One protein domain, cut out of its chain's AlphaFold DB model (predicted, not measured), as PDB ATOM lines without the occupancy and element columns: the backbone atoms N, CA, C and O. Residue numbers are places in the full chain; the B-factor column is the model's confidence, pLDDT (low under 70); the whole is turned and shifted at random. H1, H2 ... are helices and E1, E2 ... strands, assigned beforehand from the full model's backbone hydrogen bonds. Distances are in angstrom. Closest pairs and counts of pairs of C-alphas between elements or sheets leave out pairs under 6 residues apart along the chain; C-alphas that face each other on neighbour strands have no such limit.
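AT A GLANCE: This is residues 71 to 240 of the 278 residues of the protein "Complex1_49kDa domain-containing protein" of Maritimibacter sp (UniProt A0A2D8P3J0). Two long helices, H1 and H8, lie side by side and run opposite ways as the core; H2 folds back on H1 as a helical hairpin, and H3 lies near both H2 and H8. Along another side of this long pair sit the small strand hairpin of E1 and E2 and the short helices H4, H5 and H6, with H5 packing on residues 194 to 199 of H8 and reaching E2, and H6 beside E1; H7 is near H8. The printed part has 170 residues, with eight named helices followed by two named strands, in the order H1 to H8, E1, E2; the sheet E1 - E2 is antiparallel, and the class is mostly helix. The whole is compact, with a radius of gyration of the C-alphas of 15.8 A and spans of 44 by 38 by 23 A.

IN THESE COORDINATES: The printed part begins at Phe 71, and H1 takes residues 81 to 102, from C-alpha 81 at (-39.662, -30.209, 25.143), with 31.7 A from first to last C-alpha. H2 is residues 106 to 116, 15.5 A long, and H3 is residues 126 to 134, 12.5 A long. Four short helices follow: H4 is residues 150 to 156, H5 residues 158 to 163, H6 residues 170 to 173 and H7 residues 175 to 179. H8, the longest helix, is residues 192 to 215, 35.1 A from C-alpha 192 at (-58.408, -20.527, 44.559) to C-alpha 215. E1 is residues 225 to 228, 9.3 A long, and E2 is residues 231 to 234, 10.2 A long, ending with C-alpha 234 at (-34.782, -33.972, 41.258).

HOW THE PARTS SIT: H1 and H8 touch, with 39 pairs of C-alphas within 8 A, the closest being those of Ala 82 and Ala 210 at 3.8 A; they run opposite ways at a shallow tilt of 26 degrees. H1 and H2 form a helical hairpin at a shallow tilt of 8 degrees, and their closest C-alphas, of Ser 97 and Ser 109, are 4.5 A apart. H3 is close to but not clearly touching H8, the closest C-alphas being those of Arg 129 and Leu 200 at 7.9 A. H2 and H3 are near each other, while H1 and H3 are apart. H5 touches H8 at a steep tilt of 60 degrees, with the C-alphas of Ala 163 and Arg 195 closest at 5.3 A; H8 touches H5 with residues 194 to 199 alone. Of the three pairs H1 and H2, H1 and H8, and H5 and H8, two are at a shallow tilt, and the helix packing is only just mostly aligned. H4 and H5 touch only at the corner, and only just, with 3 pairs of C-alphas within 8 A; the closest are those of Ala 153 and Ala 161 at 4.6 A. The closest C-alphas of H5 and E2, Gly 158 and Gly 231, are 3.6 A apart, and those of H6 and E1, Thr 170 and Glu 227, are 5.5 A apart. H6 and H7 are close but not clearly touching, with the C-alphas of Arg 171 and Tyr 177 closest at 6.2 A; H7 and H8 are near each other. E1 and E2 form an antiparallel hairpin, with N 226 and O 233 at 2.8 A and N 233 and O 226 at 2.9 A within hydrogen-bond range. In H1, H2, H3, H4, H5, H7 and H8 every O i to N i+4 pair is within hydrogen-bond range; H6 is too short for such a pair.

THE WHOLE: The two C-alphas farthest apart, those of Lys 77 and Ala 141, are 44.0 A apart. The printed part has no cut. The links from H3 to H4, residues 135 to 149, and from H7 to H8, residues 180 to 191, are long. The mean pLDDT of the printed part is 95.8, and no printed residue is under 70.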
ATOM      1  N   PHE A  71     -41.376 -36.738  32.501       95.88
ATOM      2  CA  PHE A  71     -40.824 -35.869  33.547       95.88
ATOM      3  C   PHE A  71     -39.673 -36.539  34.299       95.88
ATOM      4  O   PHE A  71     -38.710 -35.870  34.658       95.88
ATOM      5  N   ARG A  72     -39.755 -37.856  34.526       93.50
ATOM      6  CA  ARG A  72     -38.663 -38.611  35.152       93.50
ATOM      7  C   ARG A  72     -37.546 -38.894  34.157       93.50
ATOM      8  O   ARG A  72     -36.386 -38.730  34.502       93.50
ATOM      9  N   GLN A  73     -37.884 -39.241  32.917       94.94
ATOM     10  CA  GLN A  73     -36.892 -39.449  31.857       94.94
ATOM     11  C   GLN A  73     -36.025 -38.205  31.630       94.94
ATOM     12  O   GLN A  73     -34.831 -38.351  31.388       94.94
ATOM     13  N   ALA A  74     -36.596 -37.003  31.770       95.69
ATOM     14  CA  ALA A  74     -35.869 -35.737  31.677       95.69
ATOM     15  C   ALA A  74     -34.740 -35.582  32.717       95.69
ATOM     16  O   ALA A  74     -33.803 -34.831  32.472       95.69
ATOM     17  N   LEU A  75     -34.799 -36.298  33.851       93.94
ATOM     18  CA  LEU A  75     -33.716 -36.337  34.847       93.94
ATOM     19  C   LEU A  75     -32.562 -37.266  34.447       93.94
ATOM     20  O   LEU A  75     -31.477 -37.190  35.019       93.94
ATOM     21  N   GLU A  76     -32.810 -38.194  33.526       93.62
ATOM     22  CA  GLU A  76     -31.846 -39.216  33.114       93.62
ATOM     23  C   GLU A  76     -31.182 -38.868  31.784       93.62
ATOM     24  O   GLU A  76     -30.030 -39.235  31.549       93.62
ATOM     25  N   LYS A  77     -31.918 -38.196  30.894       95.31
ATOM     26  CA  LYS A  77     -31.470 -37.837  29.551       95.31
ATOM     27  C   LYS A  77     -32.262 -36.650  28.991       95.31
ATOM     28  O   LYS A  77     -33.404 -36.435  29.398       95.31
ATOM     29  N   PRO A  78     -31.726 -35.955  27.975       97.62
ATOM     30  CA  PRO A  78     -32.479 -34.980  27.199       97.62
ATOM     31  C   PRO A  78     -33.751 -35.593  26.603       97.62
ATOM     32  O   PRO A  78     -33.700 -36.653  25.970       97.62
ATOM     33  N   VAL A  79     -34.888 -34.912  26.762       98.00
ATOM     34  CA  VAL A  79     -36.183 -35.322  26.191       98.00
ATOM     35  C   VAL A  79     -36.800 -34.205  25.348       98.00
ATOM     36  O   VAL A  79     -36.492 -33.036  25.584       98.00
ATOM     37  N   PRO A  80     -37.686 -34.509  24.382       98.44
ATOM     38  CA  PRO A  80     -38.346 -33.482  23.581       98.44
ATOM     39  C   PRO A  80     -39.183 -32.528  24.447       98.44
ATOM     40  O   PRO A  80     -40.133 -32.950  25.110       98.44
ATOM     41  N   ILE A  81     -38.893 -31.221  24.389       98.69
ATOM     42  CA  ILE A  81     -39.662 -30.209  25.143       98.69
ATOM     43  C   ILE A  81     -41.129 -30.206  24.700       98.69
ATOM     44  O   ILE A  81     -42.025 -29.987  25.510       98.69
ATOM     45  N   ALA A  82     -41.391 -30.511  23.426       98.56
ATOM     46  CA  ALA A  82     -42.745 -30.582  22.892       98.56
ATOM     47  C   ALA A  82     -43.637 -31.604  23.611       98.56
ATOM     48  O   ALA A  82     -44.800 -31.317  23.882       98.56
ATOM     49  N   GLU A  83     -43.102 -32.780  23.930       98.25
ATOM     50  CA  GLU A  83     -43.845 -33.827  24.634       98.25
ATOM     51  C   GLU A  83     -43.995 -33.493  26.121       98.25
ATOM     52  O   GLU A  83     -45.069 -33.678  26.695       98.25
ATOM     53  N   LEU A  84     -42.945 -32.935  26.731       98.00
ATOM     54  CA  LEU A  84     -42.933 -32.554  28.142       98.00
ATOM     55  C   LEU A  84     -43.952 -31.437  28.428       98.00
ATOM     56  O   LEU A  84     -44.750 -31.538  29.361       98.00
ATOM     57  N   GLU A  85     -43.990 -30.401  27.590       98.69
ATOM     58  CA  GLU A  85     -44.935 -29.295  27.743       98.69
ATOM     59  C   GLU A  85     -46.366 -29.683  27.333       98.69
ATOM     60  O   GLU A  85     -47.322 -29.239  27.969       98.69
ATOM     61  N   LEU A  86     -46.557 -30.593  26.369       98.50
ATOM     62  CA  LEU A  86     -47.890 -31.149  26.104       98.50
ATOM     63  C   LEU A  86     -48.418 -31.939  27.315       98.50
ATOM     64  O   LEU A  86     -49.568 -31.753  27.718       98.50
ATOM     65  N   ALA A  87     -47.573 -32.762  27.946       98.06
ATOM     66  CA  ALA A  87     -47.926 -33.480  29.169       98.06
ATOM     67  C   ALA A  87     -48.293 -32.518  30.314       98.06
ATOM     68  O   ALA A  87     -49.270 -32.748  31.032       98.06
ATOM     69  N   ARG A  88     -47.565 -31.400  30.446       98.38
ATOM     70  CA  ARG A  88     -47.868 -30.335  31.414       98.38
ATOM     71  C   ARG A  88     -49.216 -29.666  31.144       98.38
ATOM     72  O   ARG A  88     -50.019 -29.535  32.068       98.38
ATOM     73  N   ALA A  89     -49.491 -29.285  29.897       98.62
ATOM     74  CA  ALA A  89     -50.766 -28.681  29.514       98.62
ATOM     75  C   ALA A  89     -51.945 -29.616  29.828       98.62
ATOM     76  O   ALA A  89     -52.917 -29.203  30.464       98.62
ATOM     77  N   CYS A  90     -51.828 -30.896  29.460       98.12
ATOM     78  CA  CYS A  90     -52.817 -31.922  29.782       98.12
ATOM     79  C   CYS A  90     -53.059 -32.027  31.293       98.12
ATOM     80  O   CYS A  90     -54.210 -32.074  31.726       98.12
ATOM     81  N   TYR A  91     -51.996 -32.028  32.099       98.06
ATOM     82  CA  TYR A  91     -52.101 -32.102  33.553       98.06
ATOM     83  C   TYR A  91     -52.882 -30.916  34.139       98.06
ATOM     84  O   TYR A  91     -53.860 -31.112  34.860       98.06
ATOM     85  N   HIS A  92     -52.503 -29.683  33.793       98.44
ATOM     86  CA  HIS A  92     -53.183 -28.482  34.286       98.44
ATOM     87  C   HIS A  92     -54.655 -28.428  33.866       98.44
ATOM     88  O   HIS A  92     -55.515 -28.052  34.664       98.44
ATOM     89  N   LEU A  93     -54.975 -28.858  32.642       98.25
ATOM     90  CA  LEU A  93     -56.359 -28.938  32.180       98.25
ATOM     91  C   LEU A  93     -57.164 -30.023  32.913       98.25
ATOM     92  O   LEU A  93     -58.347 -29.807  33.173       98.25
ATOM     93  N   ARG A  94     -56.553 -31.150  33.313       97.44
ATOM     94  CA  ARG A  94     -57.213 -32.147  34.180       97.44
ATOM     95  C   ARG A  94     -57.516 -31.573  35.565       97.44
ATOM     96  O   ARG A  94     -58.633 -31.744  36.048       97.44
ATOM     97  N   GLN A  95     -56.573 -30.842  36.161       97.12
ATOM     98  CA  GLN A  95     -56.777 -30.169  37.452       97.12
ATOM     99  C   GLN A  95     -57.910 -29.137  37.376       97.12
ATOM    100  O   GLN A  95     -58.834 -29.140  38.191       97.12
ATOM    101  N   LEU A  96     -57.916 -28.315  36.324       97.19
ATOM    102  CA  LEU A  96     -58.998 -27.369  36.067       97.19
ATOM    103  C   LEU A  96     -60.346 -28.076  35.868       97.19
ATOM    104  O   LEU A  96     -61.366 -27.628  36.385       97.19
ATOM    105  N   SER A  97     -60.360 -29.192  35.140       97.12
ATOM    106  CA  SER A  97     -61.560 -30.001  34.936       97.12
ATOM    107  C   SER A  97     -62.134 -30.532  36.247       97.12
ATOM    108  O   SER A  97     -63.353 -30.517  36.436       97.12
ATOM    109  N   HIS A  98     -61.277 -30.989  37.159       96.25
ATOM    110  CA  HIS A  98     -61.704 -31.418  38.485       96.25
ATOM    111  C   HIS A  98     -62.295 -30.245  39.280       96.25
ATOM    112  O   HIS A  98     -63.398 -30.370  39.806       96.25
ATOM    113  N   ALA A  99     -61.647 -29.074  39.265       96.06
ATOM    114  CA  ALA A  99     -62.183 -27.872  39.903       96.06
ATOM    115  C   ALA A  99     -63.557 -27.461  39.336       96.06
ATOM    116  O   ALA A  99     -64.447 -27.098  40.102       96.06
ATOM    117  N   LEU A 100     -63.773 -27.566  38.019       96.19
ATOM    118  CA  LEU A 100     -65.081 -27.316  37.398       96.19
ATOM    119  C   LEU A 100     -66.152 -28.277  37.914       96.19
ATOM    120  O   LEU A 100     -67.243 -27.844  38.272       96.19
ATOM    121  N   TRP A 101     -65.832 -29.569  37.971       96.06
ATOM    122  CA  TRP A 101     -66.756 -30.590  38.458       96.06
ATOM    123  C   TRP A 101     -67.126 -30.361  39.929       96.06
ATOM    124  O   TRP A 101     -68.304 -30.344  40.267       96.06
ATOM    125  N   VAL A 102     -66.136 -30.067  40.776       95.06
ATOM    126  CA  VAL A 102     -66.340 -29.735  42.195       95.06
ATOM    127  C   VAL A 102     -67.239 -28.504  42.389       95.06
ATOM    128  O   VAL A 102     -68.005 -28.442  43.345       95.06
ATOM    129  N   ASN A 103     -67.186 -27.541  41.467       93.88
ATOM    130  CA  ASN A 103     -68.021 -26.338  41.493       93.88
ATOM    131  C   ASN A 103     -69.402 -26.533  40.825       93.88
ATOM    132  O   ASN A 103     -70.076 -25.545  40.536       93.88
ATOM    133  N   GLY A 104     -69.828 -27.774  40.553       93.56
ATOM    134  CA  GLY A 104     -71.138 -28.071  39.954       93.56
ATOM    135  C   GLY A 104     -71.252 -27.683  38.476       93.56
ATOM    136  O   GLY A 104     -72.331 -27.353  37.993       93.56
ATOM    137  N   LEU A 105     -70.123 -27.644  37.759       94.69
ATOM    138  CA  LEU A 105     -70.059 -27.361  36.323       94.69
ATOM    139  C   LEU A 105     -69.660 -28.633  35.558       94.69
ATOM    140  O   LEU A 105     -68.658 -28.668  34.840       94.69
ATOM    141  N   GLU A 106     -70.436 -29.706  35.695       94.81
ATOM    142  CA  GLU A 106     -70.095 -31.039  35.183       94.81
ATOM    143  C   GLU A 106     -70.004 -31.071  33.658       94.81
ATOM    144  O   GLU A 106     -69.044 -31.604  33.102       94.81
ATOM    145  N   SER A 107     -70.955 -30.448  32.954       93.25
ATOM    146  CA  SER A 107     -70.885 -30.335  31.489       93.25
ATOM    147  C   SER A 107     -69.625 -29.594  31.047       93.25
ATOM    148  O   SER A 107     -69.037 -29.914  30.008       93.25
ATOM    149  N   ALA A 108     -69.188 -28.618  31.848       93.38
ATOM    150  CA  ALA A 108     -67.991 -27.866  31.550       93.38
ATOM    151  C   ALA A 108     -66.725 -28.708  31.751       93.38
ATOM    152  O   ALA A 108     -65.857 -28.735  30.879       93.38
ATOM    153  N   SER A 109     -66.670 -29.440  32.863       96.00
ATOM    154  CA  SER A 109     -65.628 -30.420  33.169       96.00
ATOM    155  C   SER A 109     -65.471 -31.444  32.038       96.00
ATOM    156  O   SER A 109     -64.402 -31.565  31.443       96.00
ATOM    157  N   LEU A 110     -66.566 -32.094  31.629       95.12
ATOM    158  CA  LEU A 110     -66.548 -33.082  30.546       95.12
ATOM    159  C   LEU A 110     -66.044 -32.496  29.220       95.12
ATOM    160  O   LEU A 110     -65.282 -33.149  28.510       95.12
ATOM    161  N   THR A 111     -66.417 -31.252  28.907       93.62
ATOM    162  CA  THR A 111     -65.931 -30.555  27.706       93.62
ATOM    163  C   THR A 111     -64.414 -30.355  27.746       93.62
ATOM    164  O   THR A 111     -63.742 -30.516  26.726       93.62
ATOM    165  N   VAL A 112     -63.858 -30.011  28.912       95.81
ATOM    166  CA  VAL A 112     -62.406 -29.872  29.086       95.81
ATOM    167  C   VAL A 112     -61.716 -31.228  28.929       95.81
ATOM    168  O   VAL A 112     -60.776 -31.319  28.144       95.81
ATOM    169  N   LEU A 113     -62.214 -32.296  29.564       96.00
ATOM    170  CA  LEU A 113     -61.639 -33.645  29.420       96.00
ATOM    171  C   LEU A 113     -61.640 -34.140  27.972       96.00
ATOM    172  O   LEU A 113     -60.631 -34.656  27.498       96.00
ATOM    173  N   GLN A 114     -62.741 -33.941  27.243       94.00
ATOM    174  CA  GLN A 114     -62.830 -34.323  25.831       94.00
ATOM    175  C   GLN A 114     -61.778 -33.608  24.978       94.00
ATOM    176  O   GLN A 114     -61.171 -34.227  24.105       94.00
ATOM    177  N   ARG A 115     -61.521 -32.321  25.247       93.06
ATOM    178  CA  ARG A 115     -60.492 -31.549  24.535       93.06
ATOM    179  C   ARG A 115     -59.079 -32.049  24.815       93.06
ATOM    180  O   ARG A 115     -58.273 -32.061  23.894       93.06
ATOM    181  N   ILE A 116     -58.786 -32.491  26.040       95.50
ATOM    182  CA  ILE A 116     -57.453 -32.992  26.420       95.50
ATOM    183  C   ILE A 116     -57.017 -34.162  25.527       95.50
ATOM    184  O   ILE A 116     -55.855 -34.232  25.145       95.50
ATOM    185  N   HIS A 117     -57.939 -35.046  25.131       90.56
ATOM    186  CA  HIS A 117     -57.623 -36.189  24.263       90.56
ATOM    187  C   HIS A 117     -57.221 -35.811  22.832       90.56
ATOM    188  O   HIS A 117     -56.547 -36.591  22.167       90.56
ATOM    189  N   ALA A 118     -57.640 -34.641  22.353       92.69
ATOM    190  CA  ALA A 118     -57.330 -34.153  21.011       92.69
ATOM    191  C   ALA A 118     -56.261 -33.050  21.010       92.69
ATOM    192  O   ALA A 118     -55.928 -32.541  19.943       92.69
ATOM    193  N   LEU A 119     -55.740 -32.686  22.185       95.94
ATOM    194  CA  LEU A 119     -54.896 -31.515  22.376       95.94
ATOM    195  C   LEU A 119     -53.603 -31.616  21.563       95.94
ATOM    196  O   LEU A 119     -52.869 -32.602  21.652       95.94
ATOM    197  N   GLN A 120     -53.317 -30.575  20.788       97.12
ATOM    198  CA  GLN A 120     -52.104 -30.449  19.993       97.12
ATOM    199  C   GLN A 120     -51.278 -29.235  20.425       97.12
ATOM    200  O   GLN A 120     -51.816 -28.200  20.818       97.12
ATOM    201  N   PRO A 121     -49.947 -29.309  20.306       97.88
ATOM    202  CA  PRO A 121     -49.087 -28.139  20.393       97.88
ATOM    203  C   PRO A 121     -49.541 -27.013  19.474       97.88
ATOM    204  O   PRO A 121     -49.793 -27.227  18.289       97.88
ATOM    205  N   GLY A 122     -49.613 -25.814  20.045       96.75
ATOM    206  CA  GLY A 122     -50.084 -24.606  19.372       96.75
ATOM    207  C   GLY A 122     -51.587 -24.357  19.488       96.75
ATOM    208  O   GLY A 122     -52.031 -23.271  19.111       96.75
ATOM    209  N   ASP A 123     -52.366 -25.300  20.027       97.81
ATOM    210  CA  ASP A 123     -53.776 -25.058  20.339       97.81
ATOM    211  C   ASP A 123     -53.917 -23.870  21.301       97.81
ATOM    212  O   ASP A 123     -53.182 -23.754  22.282       97.81
ATOM    213  N   SER A 124     -54.894 -22.996  21.043       96.56
ATOM    214  CA  SER A 124     -55.191 -21.866  21.929       96.56
ATOM    215  C   SER A 124     -56.355 -22.167  22.870       96.56
ATOM    216  O   SER A 124     -57.413 -22.662  22.464       96.56
ATOM    217  N   LEU A 125     -56.212 -21.768  24.134       96.62
ATOM    218  CA  LEU A 125     -57.240 -21.849  25.170       96.62
ATOM    219  C   LEU A 125     -58.015 -20.530  25.321       96.62
ATOM    220  O   LEU A 125     -58.866 -20.420  26.206       96.62
ATOM    221  N   ALA A 126     -57.814 -19.532  24.451       95.81
ATOM    222  CA  ALA A 126     -58.533 -18.253  24.506       95.81
ATOM    223  C   ALA A 126     -60.067 -18.423  24.468       95.81
ATOM    224  O   ALA A 126     -60.808 -17.758  25.207       95.81
ATOM    225  N   GLY A 127     -60.554 -19.360  23.646       95.25
ATOM    226  CA  GLY A 127     -61.974 -19.711  23.580       95.25
ATOM    227  C   GLY A 127     -62.483 -20.342  24.879       95.25
ATOM    228  O   GLY A 127     -63.527 -19.936  25.391       95.25
ATOM    229  N   LEU A 128     -61.709 -21.275  25.451       94.44
ATOM    230  CA  LEU A 128     -62.007 -21.898  26.743       94.44
ATOM    231  C   LEU A 128     -62.078 -20.833  27.844       94.44
ATOM    232  O   LEU A 128     -63.073 -20.751  28.555       94.44
ATOM    233  N   ARG A 129     -61.080 -19.950  27.927       95.75
ATOM    234  CA  ARG A 129     -61.023 -18.848  28.897       95.75
ATOM    235  C   ARG A 129     -62.230 -17.923  28.809       95.75
ATOM    236  O   ARG A 129     -62.815 -17.565  29.830       95.75
ATOM    237  N   THR A 130     -62.607 -17.535  27.593       96.06
ATOM    238  CA  THR A 130     -63.771 -16.670  27.361       96.06
ATOM    239  C   THR A 130     -65.047 -17.334  27.861       96.06
ATOM    240  O   THR A 130     -65.857 -16.699  28.535       96.06
ATOM    241  N   TRP A 131     -65.221 -18.619  27.566       95.19
ATOM    242  CA  TRP A 131     -66.383 -19.367  28.017       95.19
ATOM    243  C   TRP A 131     -66.390 -19.592  29.537       95.19
ATOM    244  O   TRP A 131     -67.419 -19.340  30.157       95.19
ATOM    245  N   LEU A 132     -65.253 -19.920  30.161       94.62
ATOM    246  CA  LEU A 132     -65.129 -20.063  31.621       94.62
ATOM    247  C   LEU A 132     -65.514 -18.785  32.378       94.62
ATOM    248  O   LEU A 132     -66.174 -18.842  33.413       94.62
ATOM    249  N   ARG A 133     -65.159 -17.614  31.833       94.25
ATOM    250  CA  ARG A 133     -65.612 -16.320  32.371       94.25
ATOM    251  C   ARG A 133     -67.124 -16.143  32.244       94.25
ATOM    252  O   ARG A 133     -67.751 -15.668  33.183       94.25
ATOM    253  N   ARG A 134     -67.712 -16.529  31.106       93.81
ATOM    254  CA  ARG A 134     -69.161 -16.405  30.853       93.81
ATOM    255  C   ARG A 134     -70.002 -17.305  31.752       93.81
ATOM    256  O   ARG A 134     -71.063 -16.874  32.180       93.81
ATOM    257  N   VAL A 135     -69.534 -18.517  32.051       92.06
ATOM    258  CA  VAL A 135     -70.219 -19.431  32.986       92.06
ATOM    259  C   VAL A 135     -69.961 -19.082  34.455       92.06
ATOM    260  O   VAL A 135     -70.416 -19.792  35.339       92.06
ATOM    261  N   GLY A 136     -69.225 -17.999  34.727       93.25
ATOM    262  CA  GLY A 136     -69.003 -17.508  36.082       93.25
ATOM    263  C   GLY A 136     -68.050 -18.358  36.920       93.25
ATOM    264  O   GLY A 136     -67.999 -18.152  38.124       93.25
ATOM    265  N   PHE A 137     -67.268 -19.269  36.323       95.19
ATOM    266  CA  PHE A 137     -66.405 -20.193  37.076       95.19
ATOM    267  C   PHE A 137     -65.435 -19.461  38.009       95.19
ATOM    268  O   PHE A 137     -65.317 -19.791  39.180       95.19
ATOM    269  N   PHE A 138     -64.791 -18.399  37.525       94.62
ATOM    270  CA  PHE A 138     -63.884 -17.618  38.367       94.62
ATOM    271  C   PHE A 138     -64.608 -16.836  39.469       94.62
ATOM    272  O   PHE A 138     -63.955 -16.353  40.380       94.62
ATOM    273  N   PHE A 139     -65.930 -16.713  39.423       92.75
ATOM    274  CA  PHE A 139     -66.740 -16.023  40.426       92.75
ATOM    275  C   PHE A 139     -67.563 -17.000  41.279       92.75
ATOM    276  O   PHE A 139     -68.478 -16.565  41.974       92.75
ATOM    277  N   SER A 140     -67.259 -18.303  41.225       92.50
ATOM    278  CA  SER A 140     -67.937 -19.317  42.030       92.50
ATOM    279  C   SER A 140     -67.650 -19.156  43.529       92.50
ATOM    280  O   SER A 140     -66.709 -18.465  43.943       92.50
ATOM    281  N   ALA A 141     -68.463 -19.816  44.357       85.88
ATOM    282  CA  ALA A 141     -68.215 -19.904  45.792       85.88
ATOM    283  C   ALA A 141     -66.811 -20.480  46.052       85.88
ATOM    284  O   ALA A 141     -66.390 -21.445  45.418       85.88
ATOM    285  N   GLY A 142     -66.058 -19.856  46.958       89.88
ATOM    286  CA  GLY A 142     -64.683 -20.258  47.268       89.88
ATOM    287  C   GLY A 142     -63.605 -19.692  46.339       89.88
ATOM    288  O   GLY A 142     -62.427 -19.808  46.667       89.88
ATOM    289  N   ALA A 143     -63.955 -19.027  45.231       94.75
ATOM    290  CA  ALA A 143     -62.966 -18.502  44.284       94.75
ATOM    291  C   ALA A 143     -61.978 -17.504  44.925       94.75
ATOM    292  O   ALA A 143     -60.794 -17.510  44.603       94.75
ATOM    293  N   GLU A 144     -62.444 -16.679  45.864       96.56
ATOM    294  CA  GLU A 144     -61.606 -15.718  46.603       96.56
ATOM    295  C   GLU A 144     -61.066 -16.278  47.931       96.56
ATOM    296  O   GLU A 144     -60.478 -15.541  48.720       96.56
ATOM    297  N   LYS A 145     -61.289 -17.567  48.213       96.88
ATOM    298  CA  LYS A 145     -60.907 -18.223  49.471       96.88
ATOM    299  C   LYS A 145     -59.622 -19.033  49.315       96.88
ATOM    300  O   LYS A 145     -59.012 -19.066  48.244       96.88
ATOM    301  N   GLY A 146     -59.178 -19.646  50.412       96.00
ATOM    302  CA  GLY A 146     -57.966 -20.459  50.419       96.00
ATOM    303  C   GLY A 146     -56.712 -19.649  50.091       96.00
ATOM    304  O   GLY A 146     -55.902 -20.092  49.272       96.00
ATOM    305  N   VAL A 147     -56.601 -18.446  50.665       97.50
ATOM    306  CA  VAL A 147     -55.447 -17.549  50.514       97.50
ATOM    307  C   VAL A 147     -54.252 -18.155  51.243       97.50
ATOM    308  O   VAL A 147     -54.290 -18.294  52.462       97.50
ATOM    309  N   LEU A 148     -53.190 -18.495  50.515       96.88
ATOM    310  CA  LEU A 148     -51.967 -19.013  51.126       96.88
ATOM    311  C   LEU A 148     -51.105 -17.871  51.670       96.88
ATOM    312  O   LEU A 148     -50.881 -16.861  50.991       96.88
ATOM    313  N   GLY A 149     -50.570 -18.063  52.874       95.62
ATOM    314  CA  GLY A 149     -49.454 -17.264  53.367       95.62
ATOM    315  C   GLY A 149     -48.190 -17.523  52.543       95.62
ATOM    316  O   GLY A 149     -48.047 -18.575  51.917       95.62
ATOM    317  N   ARG A 150     -47.242 -16.579  52.559       94.31
ATOM    318  CA  ARG A 150     -45.992 -16.696  51.791       94.31
ATOM    319  C   ARG A 150     -45.220 -17.975  52.129       94.31
ATOM    320  O   ARG A 150     -44.866 -18.713  51.219       94.31
ATOM    321  N   ASP A 151     -45.048 -18.276  53.413       95.06
ATOM    322  CA  ASP A 151     -44.311 -19.461  53.868       95.06
ATOM    323  C   ASP A 151     -44.997 -20.771  53.450       95.06
ATOM    324  O   ASP A 151     -44.333 -21.751  53.114       95.06
ATOM    325  N   GLN A 152     -46.335 -20.801  53.453       96.00
ATOM    326  CA  GLN A 152     -47.108 -21.948  52.971       96.00
ATOM    327  C   GLN A 152     -46.920 -22.117  51.459       96.00
ATOM    328  O   GLN A 152     -46.653 -23.221  50.991       96.00
ATOM    329  N   ALA A 153     -47.007 -21.020  50.704       95.88
ATOM    330  CA  ALA A 153     -46.818 -21.019  49.260       95.88
ATOM    331  C   ALA A 153     -45.392 -21.447  48.863       95.88
ATOM    332  O   ALA A 153     -45.242 -22.263  47.959       95.88
ATOM    333  N   GLU A 154     -44.358 -20.971  49.566       94.56
ATOM    334  CA  GLU A 154     -42.960 -21.378  49.354       94.56
ATOM    335  C   GLU A 154     -42.752 -22.875  49.625       94.56
ATOM    336  O   GLU A 154     -42.072 -23.547  48.850       94.56
ATOM    337  N   LYS A 155     -43.376 -23.420  50.678       93.69
ATOM    338  CA  LYS A 155     -43.303 -24.856  51.000       93.69
ATOM    339  C   LYS A 155     -44.031 -25.741  49.989       93.69
ATOM    340  O   LYS A 155     -43.541 -26.825  49.698       93.69
ATOM    341  N   ILE A 156     -45.186 -25.306  49.479       94.12
ATOM    342  CA  ILE A 156     -45.930 -26.056  48.451       94.12
ATOM    343  C   ILE A 156     -45.184 -26.005  47.108       94.12
ATOM    344  O   ILE A 156     -45.071 -27.019  46.424       94.12
ATOM    345  N   GLY A 157     -44.657 -24.839  46.729       94.44
ATOM    346  CA  GLY A 157     -43.945 -24.660  45.465       94.44
ATOM    347  C   GLY A 157     -44.860 -24.671  44.228       94.44
ATOM    348  O   GLY A 157     -46.081 -24.500  44.306       94.44
ATOM    349  N   GLY A 158     -44.238 -24.830  43.054       95.19
ATOM    350  CA  GLY A 158     -44.924 -25.043  41.777       95.19
ATOM    351  C   GLY A 158     -45.961 -23.964  41.414       95.19
ATOM    352  O   GLY A 158     -45.779 -22.783  41.731       95.19
ATOM    353  N   PRO A 159     -47.077 -24.346  40.761       96.94
ATOM    354  CA  PRO A 159     -48.123 -23.397  40.379       96.94
ATOM    355  C   PRO A 159     -48.767 -22.675  41.571       96.94
ATOM    356  O   PRO A 159     -49.145 -21.512  41.448       96.94
ATOM    357  N   ALA A 160     -48.888 -23.318  42.737       96.81
ATOM    358  CA  ALA A 160     -49.466 -22.674  43.917       96.81
ATOM    359  C   ALA A 160     -48.587 -21.511  44.409       96.81
ATOM    360  O   ALA A 160     -49.106 -20.428  44.687       96.81
ATOM    361  N   ALA A 161     -47.264 -21.702  44.429       97.12
ATOM    362  CA  ALA A 161     -46.302 -20.647  44.734       97.12
ATOM    363  C   ALA A 161     -46.360 -19.500  43.714       97.12
ATOM    364  O   ALA A 161     -46.424 -18.327  44.092       97.12
ATOM    365  N   ARG A 162     -46.415 -19.826  42.416       98.19
ATOM    366  CA  ARG A 162     -46.515 -18.822  41.345       98.19
ATOM    367  C   ARG A 162     -47.823 -18.035  41.407       98.19
ATOM    368  O   ARG A 162     -47.809 -16.817  41.256       98.19
ATOM    369  N   ALA A 163     -48.945 -18.670  41.736       97.81
ATOM    370  CA  ALA A 163     -50.217 -17.977  41.959       97.81
ATOM    371  C   ALA A 163     -50.175 -16.981  43.142       97.81
ATOM    372  O   ALA A 163     -50.959 -16.024  43.176       97.81
ATOM    373  N   ALA A 164     -49.262 -17.201  44.095       97.19
ATOM    374  CA  ALA A 164     -49.012 -16.354  45.260       97.19
ATOM    375  C   ALA A 164     -47.909 -15.293  45.044       97.19
ATOM    376  O   ALA A 164     -47.569 -14.570  45.979       97.19
ATOM    377  N   GLY A 165     -47.353 -15.173  43.834       97.38
ATOM    378  CA  GLY A 165     -46.348 -14.155  43.495       97.38
ATOM    379  C   GLY A 165     -44.898 -14.601  43.620       97.38
ATOM    380  O   GLY A 165     -43.990 -13.783  43.492       97.38
ATOM    381  N   ILE A 166     -44.652 -15.890  43.850       96.94
ATOM    382  CA  ILE A 166     -43.298 -16.433  43.933       96.94
ATOM    383  C   ILE A 166     -42.858 -16.829  42.523       96.94
ATOM    384  O   ILE A 166     -43.205 -17.897  42.023       96.94
ATOM    385  N   ALA A 167     -42.090 -15.957  41.869       95.50
ATOM    386  CA  ALA A 167     -41.580 -16.160  40.513       95.50
ATOM    387  C   ALA A 167     -40.377 -17.130  40.478       95.50
ATOM    388  O   ALA A 167     -39.270 -16.748  40.102       95.50
ATOM    389  N   GLN A 168     -40.581 -18.376  40.912       94.62
ATOM    390  CA  GLN A 168     -39.581 -19.446  40.865       94.62
ATOM    391  C   GLN A 168     -40.072 -20.596  39.978       94.62
ATOM    392  O   GLN A 168     -41.186 -21.097  40.143       94.62
ATOM    393  N   ASP A 169     -39.234 -20.998  39.024       96.94
ATOM    394  CA  ASP A 169     -39.491 -22.107  38.104       96.94
ATOM    395  C   ASP A 169     -38.158 -22.588  37.522       96.94
ATOM    396  O   ASP A 169     -37.434 -21.790  36.924       96.94
ATOM    397  N   THR A 170     -37.815 -23.868  37.676       95.81
ATOM    398  CA  THR A 170     -36.487 -24.351  37.245       95.81
ATOM    399  C   THR A 170     -36.333 -24.420  35.725       95.81
ATOM    400  O   THR A 170     -35.210 -24.536  35.241       95.81
ATOM    401  N   ARG A 171     -37.413 -24.291  34.936       96.94
ATOM    402  CA  ARG A 171     -37.304 -24.179  33.466       96.94
ATOM    403  C   ARG A 171     -36.542 -22.932  33.038       96.94
ATOM    404  O   ARG A 171     -35.969 -22.925  31.955       96.94
ATOM    405  N   GLN A 172     -36.511 -21.884  33.865       96.50
ATOM    406  CA  GLN A 172     -35.746 -20.674  33.558       96.50
ATOM    407  C   GLN A 172     -34.233 -20.937  33.495       96.50
ATOM    408  O   GLN A 172     -33.519 -20.195  32.823       96.50
ATOM    409  N   ASP A 173     -33.762 -21.987  34.171       94.94
ATOM    410  CA  ASP A 173     -32.348 -22.337  34.269       94.94
ATOM    411  C   ASP A 173     -31.883 -23.206  33.084       94.94
ATOM    412  O   ASP A 173     -30.682 -23.330  32.859       94.94
ATOM    413  N   ASP A 174     -32.805 -23.778  32.295       96.69
ATOM    414  CA  ASP A 174     -32.476 -24.576  31.107       96.69
ATOM    415  C   ASP A 174     -32.281 -23.667  29.871       96.69
ATOM    416  O   ASP A 174     -33.236 -23.028  29.401       96.69
ATOM    417  N   PRO A 175     -31.075 -23.640  29.266       96.94
ATOM    418  CA  PRO A 175     -30.793 -22.856  28.063       96.94
ATOM    419  C   PRO A 175     -31.730 -23.145  26.881       96.94
ATOM    420  O   PRO A 175     -31.966 -22.266  26.049       96.94
ATOM    421  N   GLN A 176     -32.284 -24.356  26.785       98.00
ATOM    422  CA  GLN A 176     -33.194 -24.737  25.703       98.00
ATOM    423  C   GLN A 176     -34.570 -24.087  25.880       98.00
ATOM    424  O   GLN A 176     -35.153 -23.608  24.906       98.00
ATOM    425  N   TYR A 177     -35.054 -23.953  27.118       98.19
ATOM    426  CA  TYR A 177     -36.255 -23.168  27.418       98.19
ATOM    427  C   TYR A 177     -36.026 -21.669  27.197       98.19
ATOM    428  O   TYR A 177     -36.895 -20.999  26.636       98.19
ATOM    429  N   GLN A 178     -34.849 -21.144  27.554       97.00
ATOM    430  CA  GLN A 178     -34.487 -19.750  27.262       97.00
ATOM    431  C   GLN A 178     -34.480 -19.475  25.752       97.00
ATOM    432  O   GLN A 178     -35.059 -18.486  25.300       97.00
ATOM    433  N   ARG A 179     -33.902 -20.382  24.951       97.06
ATOM    434  CA  ARG A 179     -33.919 -20.314  23.480       97.06
ATOM    435  C   ARG A 179     -35.341 -20.318  22.918       97.06
ATOM    436  O   ARG A 179     -35.622 -19.614  21.950       97.06
ATOM    437  N   LEU A 180     -36.236 -21.093  23.525       98.06
ATOM    438  CA  LEU A 180     -37.654 -21.116  23.178       98.06
ATOM    439  C   LEU A 180     -38.428 -19.911  23.727       98.06
ATOM    440  O   LEU A 180     -39.628 -19.824  23.495       98.06
ATOM    441  N   GLY A 181     -37.792 -18.971  24.427       97.50
ATOM    442  CA  GLY A 181     -38.446 -17.786  24.980       97.50
ATOM    443  C   GLY A 181     -39.445 -18.117  26.089       97.50
ATOM    444  O   GLY A 181     -40.530 -17.533  26.127       97.50
ATOM    445  N   PHE A 182     -39.122 -19.088  26.945       98.38
ATOM    446  CA  PHE A 182     -39.850 -19.330  28.187       98.38
ATOM    447  C   PHE A 182     -39.781 -18.108  29.111       98.38
ATOM    448  O   PHE A 182     -38.756 -17.435  29.200       98.38
ATOM    449  N   GLN A 183     -40.880 -17.836  29.810       97.31
ATOM    450  CA  GLN A 183     -40.959 -16.807  30.843       97.31
ATOM    451  C   GLN A 183     -41.783 -17.340  32.006       97.31
ATOM    452  O   GLN A 183     -42.825 -17.951  31.787       97.31
ATOM    453  N   VAL A 184     -41.363 -17.072  33.239       98.06
ATOM    454  CA  VAL A 184     -42.144 -17.474  34.409       98.06
ATOM    455  C   VAL A 184     -43.434 -16.659  34.459       98.06
ATOM    456  O   VAL A 184     -43.400 -15.434  34.576       98.06
ATOM    457  N   ILE A 185     -44.574 -17.341  34.377       97.62
ATOM    458  CA  ILE A 185     -45.891 -16.741  34.601       97.62
ATOM    459  C   ILE A 185     -46.204 -16.834  36.091       97.62
ATOM    460  O   ILE A 185     -46.063 -17.902  36.674       97.62
ATOM    461  N   TYR A 186     -46.642 -15.741  36.709       97.31
ATOM    462  CA  TYR A 186     -47.037 -15.725  38.117       97.31
ATOM    463  C   TYR A 186     -48.142 -14.691  38.370       97.31
ATOM    464  O   TYR A 186     -48.281 -13.701  37.647       97.31
ATOM    465  N   GLY A 187     -48.950 -14.949  39.397       94.12
ATOM    466  CA  GLY A 187     -50.055 -14.106  39.847       94.12
ATOM    467  C   GLY A 187     -49.770 -13.453  41.199       94.12
ATOM    468  O   GLY A 187     -48.674 -13.561  41.723       94.12
ATOM    469  N   HIS A 188     -50.759 -12.760  41.769       91.25
ATOM    470  CA  HIS A 188     -50.632 -12.095  43.081       91.25
ATOM    471  C   HIS A 188     -51.826 -12.379  44.009       91.25
ATOM    472  O   HIS A 188     -51.956 -11.762  45.060       91.25
ATOM    473  N   GLY A 189     -52.742 -13.265  43.604       91.25
ATOM    474  CA  GLY A 189     -54.001 -13.466  44.324       91.25
ATOM    475  C   GLY A 189     -53.907 -14.471  45.472       91.25
ATOM    476  O   GLY A 189     -54.675 -14.362  46.419       91.25
ATOM    477  N   SER A 190     -52.990 -15.448  45.398       95.44
ATOM    478  CA  SER A 190     -52.780 -16.515  46.401       95.44
ATOM    479  C   SER A 190     -54.018 -17.370  46.767       95.44
ATOM    480  O   SER A 190     -53.936 -18.278  47.592       95.44
ATOM    481  N   ASN A 191     -55.172 -17.117  46.150       97.81
ATOM    482  CA  ASN A 191     -56.454 -17.770  46.402       97.81
ATOM    483  C   ASN A 191     -56.791 -18.829  45.338       97.81
ATOM    484  O   ASN A 191     -56.033 -19.044  44.385       97.81
ATOM    485  N   CYS A 192     -57.937 -19.498  45.491       97.69
ATOM    486  CA  CYS A 192     -58.408 -20.527  44.559       97.69
ATOM    487  C   CYS A 192     -58.438 -20.035  43.108       97.69
ATOM    488  O   CYS A 192     -57.881 -20.684  42.221       97.69
ATOM    489  N   ARG A 193     -59.020 -18.853  42.865       98.12
ATOM    490  CA  ARG A 193     -59.087 -18.237  41.536       98.12
ATOM    491  C   ARG A 193     -57.701 -18.036  40.949       98.12
ATOM    492  O   ARG A 193     -57.504 -18.334  39.773       98.12
ATOM    493  N   ALA A 194     -56.757 -17.528  41.740       98.12
ATOM    494  CA  ALA A 194     -55.389 -17.311  41.292       98.12
ATOM    495  C   ALA A 194     -54.729 -18.626  40.865       98.12
ATOM    496  O   ALA A 194     -54.101 -18.661  39.812       98.12
ATOM    497  N   ARG A 195     -54.935 -19.720  41.612       98.31
ATOM    498  CA  ARG A 195     -54.416 -21.052  41.252       98.31
ATOM    499  C   ARG A 195     -55.064 -21.614  39.985       98.31
ATOM    500  O   ARG A 195     -54.354 -22.073  39.094       98.31
ATOM    501  N   TRP A 196     -56.383 -21.503  39.831       98.12
ATOM    502  CA  TRP A 196     -57.067 -21.920  38.595       98.12
ATOM    503  C   TRP A 196     -56.614 -21.110  37.380       98.12
ATOM    504  O   TRP A 196     -56.446 -21.643  36.282       98.12
ATOM    505  N   GLN A 197     -56.410 -19.808  37.576       97.88
ATOM    506  CA  GLN A 197     -55.910 -18.919  36.542       97.88
ATOM    507  C   GLN A 197     -54.467 -19.281  36.172       97.88
ATOM    508  O   GLN A 197     -54.183 -19.390  34.981       97.88
ATOM    509  N   GLN A 198     -53.618 -19.560  37.162       98.38
ATOM    510  CA  GLN A 198     -52.243 -20.009  36.972       98.38
ATOM    511  C   GLN A 198     -52.173 -21.294  36.135       98.38
ATOM    512  O   GLN A 198     -51.417 -21.343  35.171       98.38
ATOM    513  N   TRP A 199     -53.004 -22.301  36.428       98.38
ATOM    514  CA  TRP A 199     -53.068 -23.530  35.623       98.38
ATOM    515  C   TRP A 199     -53.420 -23.261  34.159       98.38
ATOM    516  O   TRP A 199     -52.817 -23.844  33.262       98.38
ATOM    517  N   LEU A 200     -54.374 -22.365  33.899       97.81
ATOM    518  CA  LEU A 200     -54.752 -21.990  32.535       97.81
ATOM    519  C   LEU A 200     -53.661 -21.211  31.801       97.81
ATOM    520  O   LEU A 200     -53.468 -21.424  30.606       97.81
ATOM    521  N   ASP A 201     -52.984 -20.292  32.486       98.38
ATOM    522  CA  ASP A 201     -51.916 -19.500  31.879       98.38
ATOM    523  C   ASP A 201     -50.687 -20.369  31.579       98.38
ATOM    524  O   ASP A 201     -50.131 -20.288  30.484       98.38
ATOM    525  N   GLU A 202     -50.318 -21.267  32.496       98.62
ATOM    526  CA  GLU A 202     -49.246 -22.237  32.265       98.62
ATOM    527  C   GLU A 202     -49.599 -23.242  31.167       98.62
ATOM    528  O   GLU A 202     -48.738 -23.558  30.351       98.62
ATOM    529  N   ALA A 203     -50.850 -23.711  31.084       98.62
ATOM    530  CA  ALA A 203     -51.280 -24.600  30.005       98.62
ATOM    531  C   ALA A 203     -51.204 -23.922  28.624       98.62
ATOM    532  O   ALA A 203     -50.716 -24.534  27.677       98.62
ATOM    533  N   GLU A 204     -51.633 -22.659  28.497       98.50
ATOM    534  CA  GLU A 204     -51.512 -21.900  27.239       98.50
ATOM    535  C   GLU A 204     -50.039 -21.732  26.842       98.50
ATOM    536  O   GLU A 204     -49.658 -21.967  25.692       98.50
ATOM    537  N   GLN A 205     -49.187 -21.352  27.800       98.62
ATOM    538  CA  GLN A 205     -47.763 -21.184  27.534       98.62
ATOM    539  C   GLN A 205     -47.103 -22.509  27.147       98.62
ATOM    540  O   GLN A 205     -46.307 -22.533  26.207       98.62
ATOM    541  N   ALA A 206     -47.459 -23.602  27.819       98.69
ATOM    542  CA  ALA A 206     -46.959 -24.936  27.525       98.69
ATOM    543  C   ALA A 206     -47.316 -25.368  26.093       98.69
ATOM    544  O   ALA A 206     -46.451 -25.844  25.361       98.69
ATOM    545  N   LEU A 207     -48.542 -25.106  25.626       98.75
ATOM    546  CA  LEU A 207     -48.943 -25.394  24.240       98.75
ATOM    547  C   LEU A 207     -48.150 -24.567  23.218       98.75
ATOM    548  O   LEU A 207     -47.726 -25.100  22.190       98.75
ATOM    549  N   SER A 208     -47.890 -23.291  23.518       98.56
ATOM    550  CA  SER A 208     -47.055 -22.412  22.687       98.56
ATOM    551  C   SER A 208     -45.581 -22.842  22.656       98.56
ATOM    552  O   SER A 208     -44.942 -22.851  21.599       98.56
ATOM    553  N   LEU A 209     -45.013 -23.230  23.801       98.69
ATOM    554  CA  LEU A 209     -43.657 -23.783  23.886       98.69
ATOM    555  C   LEU A 209     -43.557 -25.102  23.135       98.69
ATOM    556  O   LEU A 209     -42.600 -25.297  22.392       98.69
ATOM    557  N   ALA A 210     -44.559 -25.969  23.271       98.69
ATOM    558  CA  ALA A 210     -44.562 -27.254  22.604       98.69
ATOM    559  C   ALA A 210     -44.566 -27.111  21.076       98.69
ATOM    560  O   ALA A 210     -43.878 -27.872  20.394       98.69
ATOM    561  N   ALA A 211     -45.290 -26.123  20.532       98.69
ATOM    562  CA  ALA A 211     -45.301 -25.854  19.093       98.69
ATOM    563  C   ALA A 211     -43.916 -25.413  18.606       98.69
ATOM    564  O   ALA A 211     -43.347 -26.031  17.706       98.69
ATOM    565  N   ARG A 212     -43.329 -24.414  19.276       98.56
ATOM    566  CA  ARG A 212     -41.993 -23.894  18.942       98.56
ATOM    567  C   ARG A 212     -40.906 -24.960  19.084       98.56
ATOM    568  O   ARG A 212     -40.021 -25.054  18.236       98.56
ATOM    569  N   ALA A 213     -40.981 -25.780  20.132       98.50
ATOM    570  CA  ALA A 213     -40.054 -26.882  20.362       98.50
ATOM    571  C   ALA A 213     -40.160 -27.956  19.279       98.50
ATOM    572  O   ALA A 213     -39.137 -28.466  18.831       98.50
ATOM    573  N   ARG A 214     -41.380 -28.277  18.832       98.25
ATOM    574  CA  ARG A 214     -41.623 -29.247  17.760       98.25
ATOM    575  C   ARG A 214     -41.059 -28.764  16.429       98.25
ATOM    576  O   ARG A 214     -40.381 -29.531  15.755       98.25
ATOM    577  N   GLU A 215     -41.305 -27.507  16.071       97.69
ATOM    578  CA  GLU A 215     -40.789 -26.903  14.834       97.69
ATOM    579  C   GLU A 215     -39.258 -26.904  14.780       97.69
ATOM    580  O   GLU A 215     -38.668 -27.122  13.725       97.69
ATOM    581  N   GLN A 216     -38.613 -26.681  15.925       97.38
ATOM    582  CA  GLN A 216     -37.158 -26.592  16.035       97.38
ATOM    583  C   GLN A 216     -36.490 -27.902  16.491       97.38
ATOM    584  O   GLN A 216     -35.272 -27.919  16.667       97.38
ATOM    585  N   ALA A 217     -37.267 -28.974  16.698       97.50
ATOM    586  CA  ALA A 217     -36.829 -30.253  17.266       97.50
ATOM    587  C   ALA A 217     -35.969 -30.099  18.542       97.50
ATOM    588  O   ALA A 217     -34.908 -30.706  18.677       97.50
ATOM    589  N   VAL A 218     -36.412 -29.243  19.469       98.06
ATOM    590  CA  VAL A 218     -35.664 -28.902  20.689       98.06
ATOM    591  C   VAL A 218     -35.950 -29.907  21.804       98.06
ATOM    592  O   VAL A 218     -37.105 -30.150  22.171       98.06
ATOM    593  N   CYS A 219     -34.876 -30.439  22.381       98.31
ATOM    594  CA  CYS A 219     -34.898 -31.233  23.606       98.31
ATOM    595  C   CYS A 219     -34.453 -30.393  24.809       98.31
ATOM    596  O   CYS A 219     -33.861 -29.333  24.626       98.31
ATOM    597  N   THR A 220     -34.732 -30.862  26.024       97.69
ATOM    598  CA  THR A 220     -34.189 -30.286  27.263       97.69
ATOM    599  C   THR A 220     -32.666 -30.381  27.289       97.69
ATOM    600  O   THR A 220     -32.073 -31.220  26.608       97.69
ATOM    601  N   SER A 221     -32.021 -29.543  28.096       95.88
ATOM    602  CA  SER A 221     -30.621 -29.778  28.471       95.88
ATOM    603  C   SER A 221     -30.502 -30.964  29.434       95.88
ATOM    604  O   SER A 221     -31.493 -31.398  30.028       95.88
ATOM    605  N   ASP A 222     -29.279 -31.462  29.626       93.38
ATOM    606  CA  ASP A 222     -28.980 -32.329  30.766       93.38
ATOM    607  C   ASP A 222     -29.252 -31.549  32.059       93.38
ATOM    608  O   ASP A 222     -28.680 -30.478  32.280       93.38
ATOM    609  N   CYS A 223     -30.140 -32.068  32.904       88.06
ATOM    610  CA  CYS A 223     -30.540 -31.412  34.144       88.06
ATOM    611  C   CYS A 223     -30.666 -32.427  35.285       88.06
ATOM    612  O   CYS A 223     -31.063 -33.572  35.095       88.06
ATOM    613  N   ASP A 224     -30.315 -32.004  36.499       91.56
ATOM    614  CA  ASP A 224     -30.482 -32.789  37.727       91.56
ATOM    615  C   ASP A 224     -31.815 -32.493  38.443       91.56
ATOM    616  O   ASP A 224     -32.132 -33.101  39.477       91.56
ATOM    617  N   ARG A 225     -32.577 -31.540  37.891       95.06
ATOM    618  CA  ARG A 225     -33.857 -31.031  38.375       95.06
ATOM    619  C   ARG A 225     -34.766 -30.709  37.193       95.06
ATOM    620  O   ARG A 225     -34.348 -30.062  36.241       95.06
ATOM    621  N   VAL A 226     -36.029 -31.101  37.303       95.94
ATOM    622  CA  VAL A 226     -37.076 -30.878  36.305       95.94
ATOM    623  C   VAL A 226     -38.261 -30.203  36.985       95.94
ATOM    624  O   VAL A 226     -38.752 -30.674  38.011       95.94
ATOM    625  N   GLU A 227     -38.760 -29.117  36.397       97.00
ATOM    626  CA  GLU A 227     -40.025 -28.520  36.828       97.00
ATOM    627  C   GLU A 227     -41.169 -29.421  36.349       97.00
ATOM    628  O   GLU A 227     -41.461 -29.493  35.152       97.00
ATOM    629  N   THR A 228     -41.859 -30.098  37.256       96.62
ATOM    630  CA  THR A 228     -43.079 -30.855  36.942       96.62
ATOM    631  C   THR A 228     -44.317 -29.955  37.039       96.62
ATOM    632  O   THR A 228     -44.220 -28.827  37.526       96.62
ATOM    633  N   PRO A 229     -45.512 -30.409  36.626       96.56
ATOM    634  CA  PRO A 229     -46.742 -29.635  36.801       96.56
ATOM    635  C   PRO A 229     -47.107 -29.388  38.276       96.56
ATOM    636  O   PRO A 229     -47.961 -28.549  38.552       96.56
ATOM    637  N   ARG A 230     -46.472 -30.104  39.217       94.94
ATOM    638  CA  ARG A 230     -46.655 -29.973  40.673       94.94
ATOM    639  C   ARG A 230     -45.481 -29.275  41.371       94.94
ATOM    640  O   ARG A 230     -45.478 -29.179  42.590       94.94
ATOM    641  N   GLY A 231     -44.482 -28.803  40.624       94.75
ATOM    642  CA  GLY A 231     -43.249 -28.222  41.163       94.75
ATOM    643  C   GLY A 231     -42.008 -29.063  40.869       94.75
ATOM    644  O   GLY A 231     -42.035 -29.992  40.060       94.75
ATOM    645  N   VAL A 232     -40.893 -28.729  41.508       95.50
ATOM    646  CA  VAL A 232     -39.576 -29.284  41.171       95.50
ATOM    647  C   VAL A 232     -39.424 -30.737  41.623       95.50
ATOM    648  O   VAL A 232     -39.658 -31.059  42.783       95.50
ATOM    649  N   MET A 233     -38.939 -31.586  40.720       95.19
ATOM    650  CA  MET A 233     -38.487 -32.951  40.991       95.19
ATOM    651  C   MET A 233     -36.993 -33.068  40.671       95.19
ATOM    652  O   MET A 233     -36.542 -32.546  39.655       95.19
ATOM    653  N   GLY A 234     -36.210 -33.743  41.510       92.56
ATOM    654  CA  GLY A 234     -34.782 -33.972  41.258       92.56
ATOM    655  C   GLY A 234     -34.091 -34.720  42.396       92.56
ATOM    656  O   GLY A 234     -34.743 -35.358  43.219       92.56
ATOM    657  N   ARG A 235     -32.759 -34.607  42.495       81.38
ATOM    658  CA  ARG A 235     -31.973 -35.285  43.556       81.38
ATOM    659  C   ARG A 235     -32.370 -34.899  44.987       81.38
ATOM    660  O   ARG A 235     -32.142 -35.679  45.905       81.38
ATOM    661  N   GLY A 236     -32.936 -33.707  45.175       76.25
ATOM    662  CA  GLY A 236     -33.430 -33.217  46.467       76.25
ATOM    663  C   GLY A 236     -34.801 -33.763  46.878       76.25
ATOM    664  O   GLY A 236     -35.269 -33.423  47.959       76.25
ATOM    665  N   GLY A 237     -35.436 -34.583  46.034       87.06
ATOM    666  CA  GLY A 237     -36.767 -35.142  46.252       87.06
ATOM    667  C   GLY A 237     -37.769 -34.743  45.168       87.06
ATOM    668  O   GLY A 237     -37.458 -34.006  44.227       87.06
ATOM    669  N   SER A 238     -38.984 -35.260  45.319       92.19
ATOM    670  CA  SER A 238     -40.148 -34.945  44.488       92.19
ATOM    671  C   SER A 238     -41.090 -33.994  45.241       92.19
ATOM    672  O   SER A 238     -41.000 -33.920  46.471       92.19
ATOM    673  N   PRO A 239     -42.010 -33.288  44.552       93.94
ATOM    674  CA  PRO A 239     -43.021 -32.470  45.217       93.94
ATOM    675  C   PRO A 239     -43.764 -33.262  46.300       93.94
ATOM    676  O   PRO A 239     -44.265 -34.363  46.042       93.94
ATOM    677  N   SER A 240     -43.787 -32.718  47.516       92.38
ATOM    678  CA  SER A 240     -44.345 -33.372  48.699       92.38
ATOM    679  C   SER A 240     -45.847 -33.141  48.842       92.38
ATOM    680  O   SER A 240     -46.423 -32.265  48.202       92.38
TER     681      SER A 240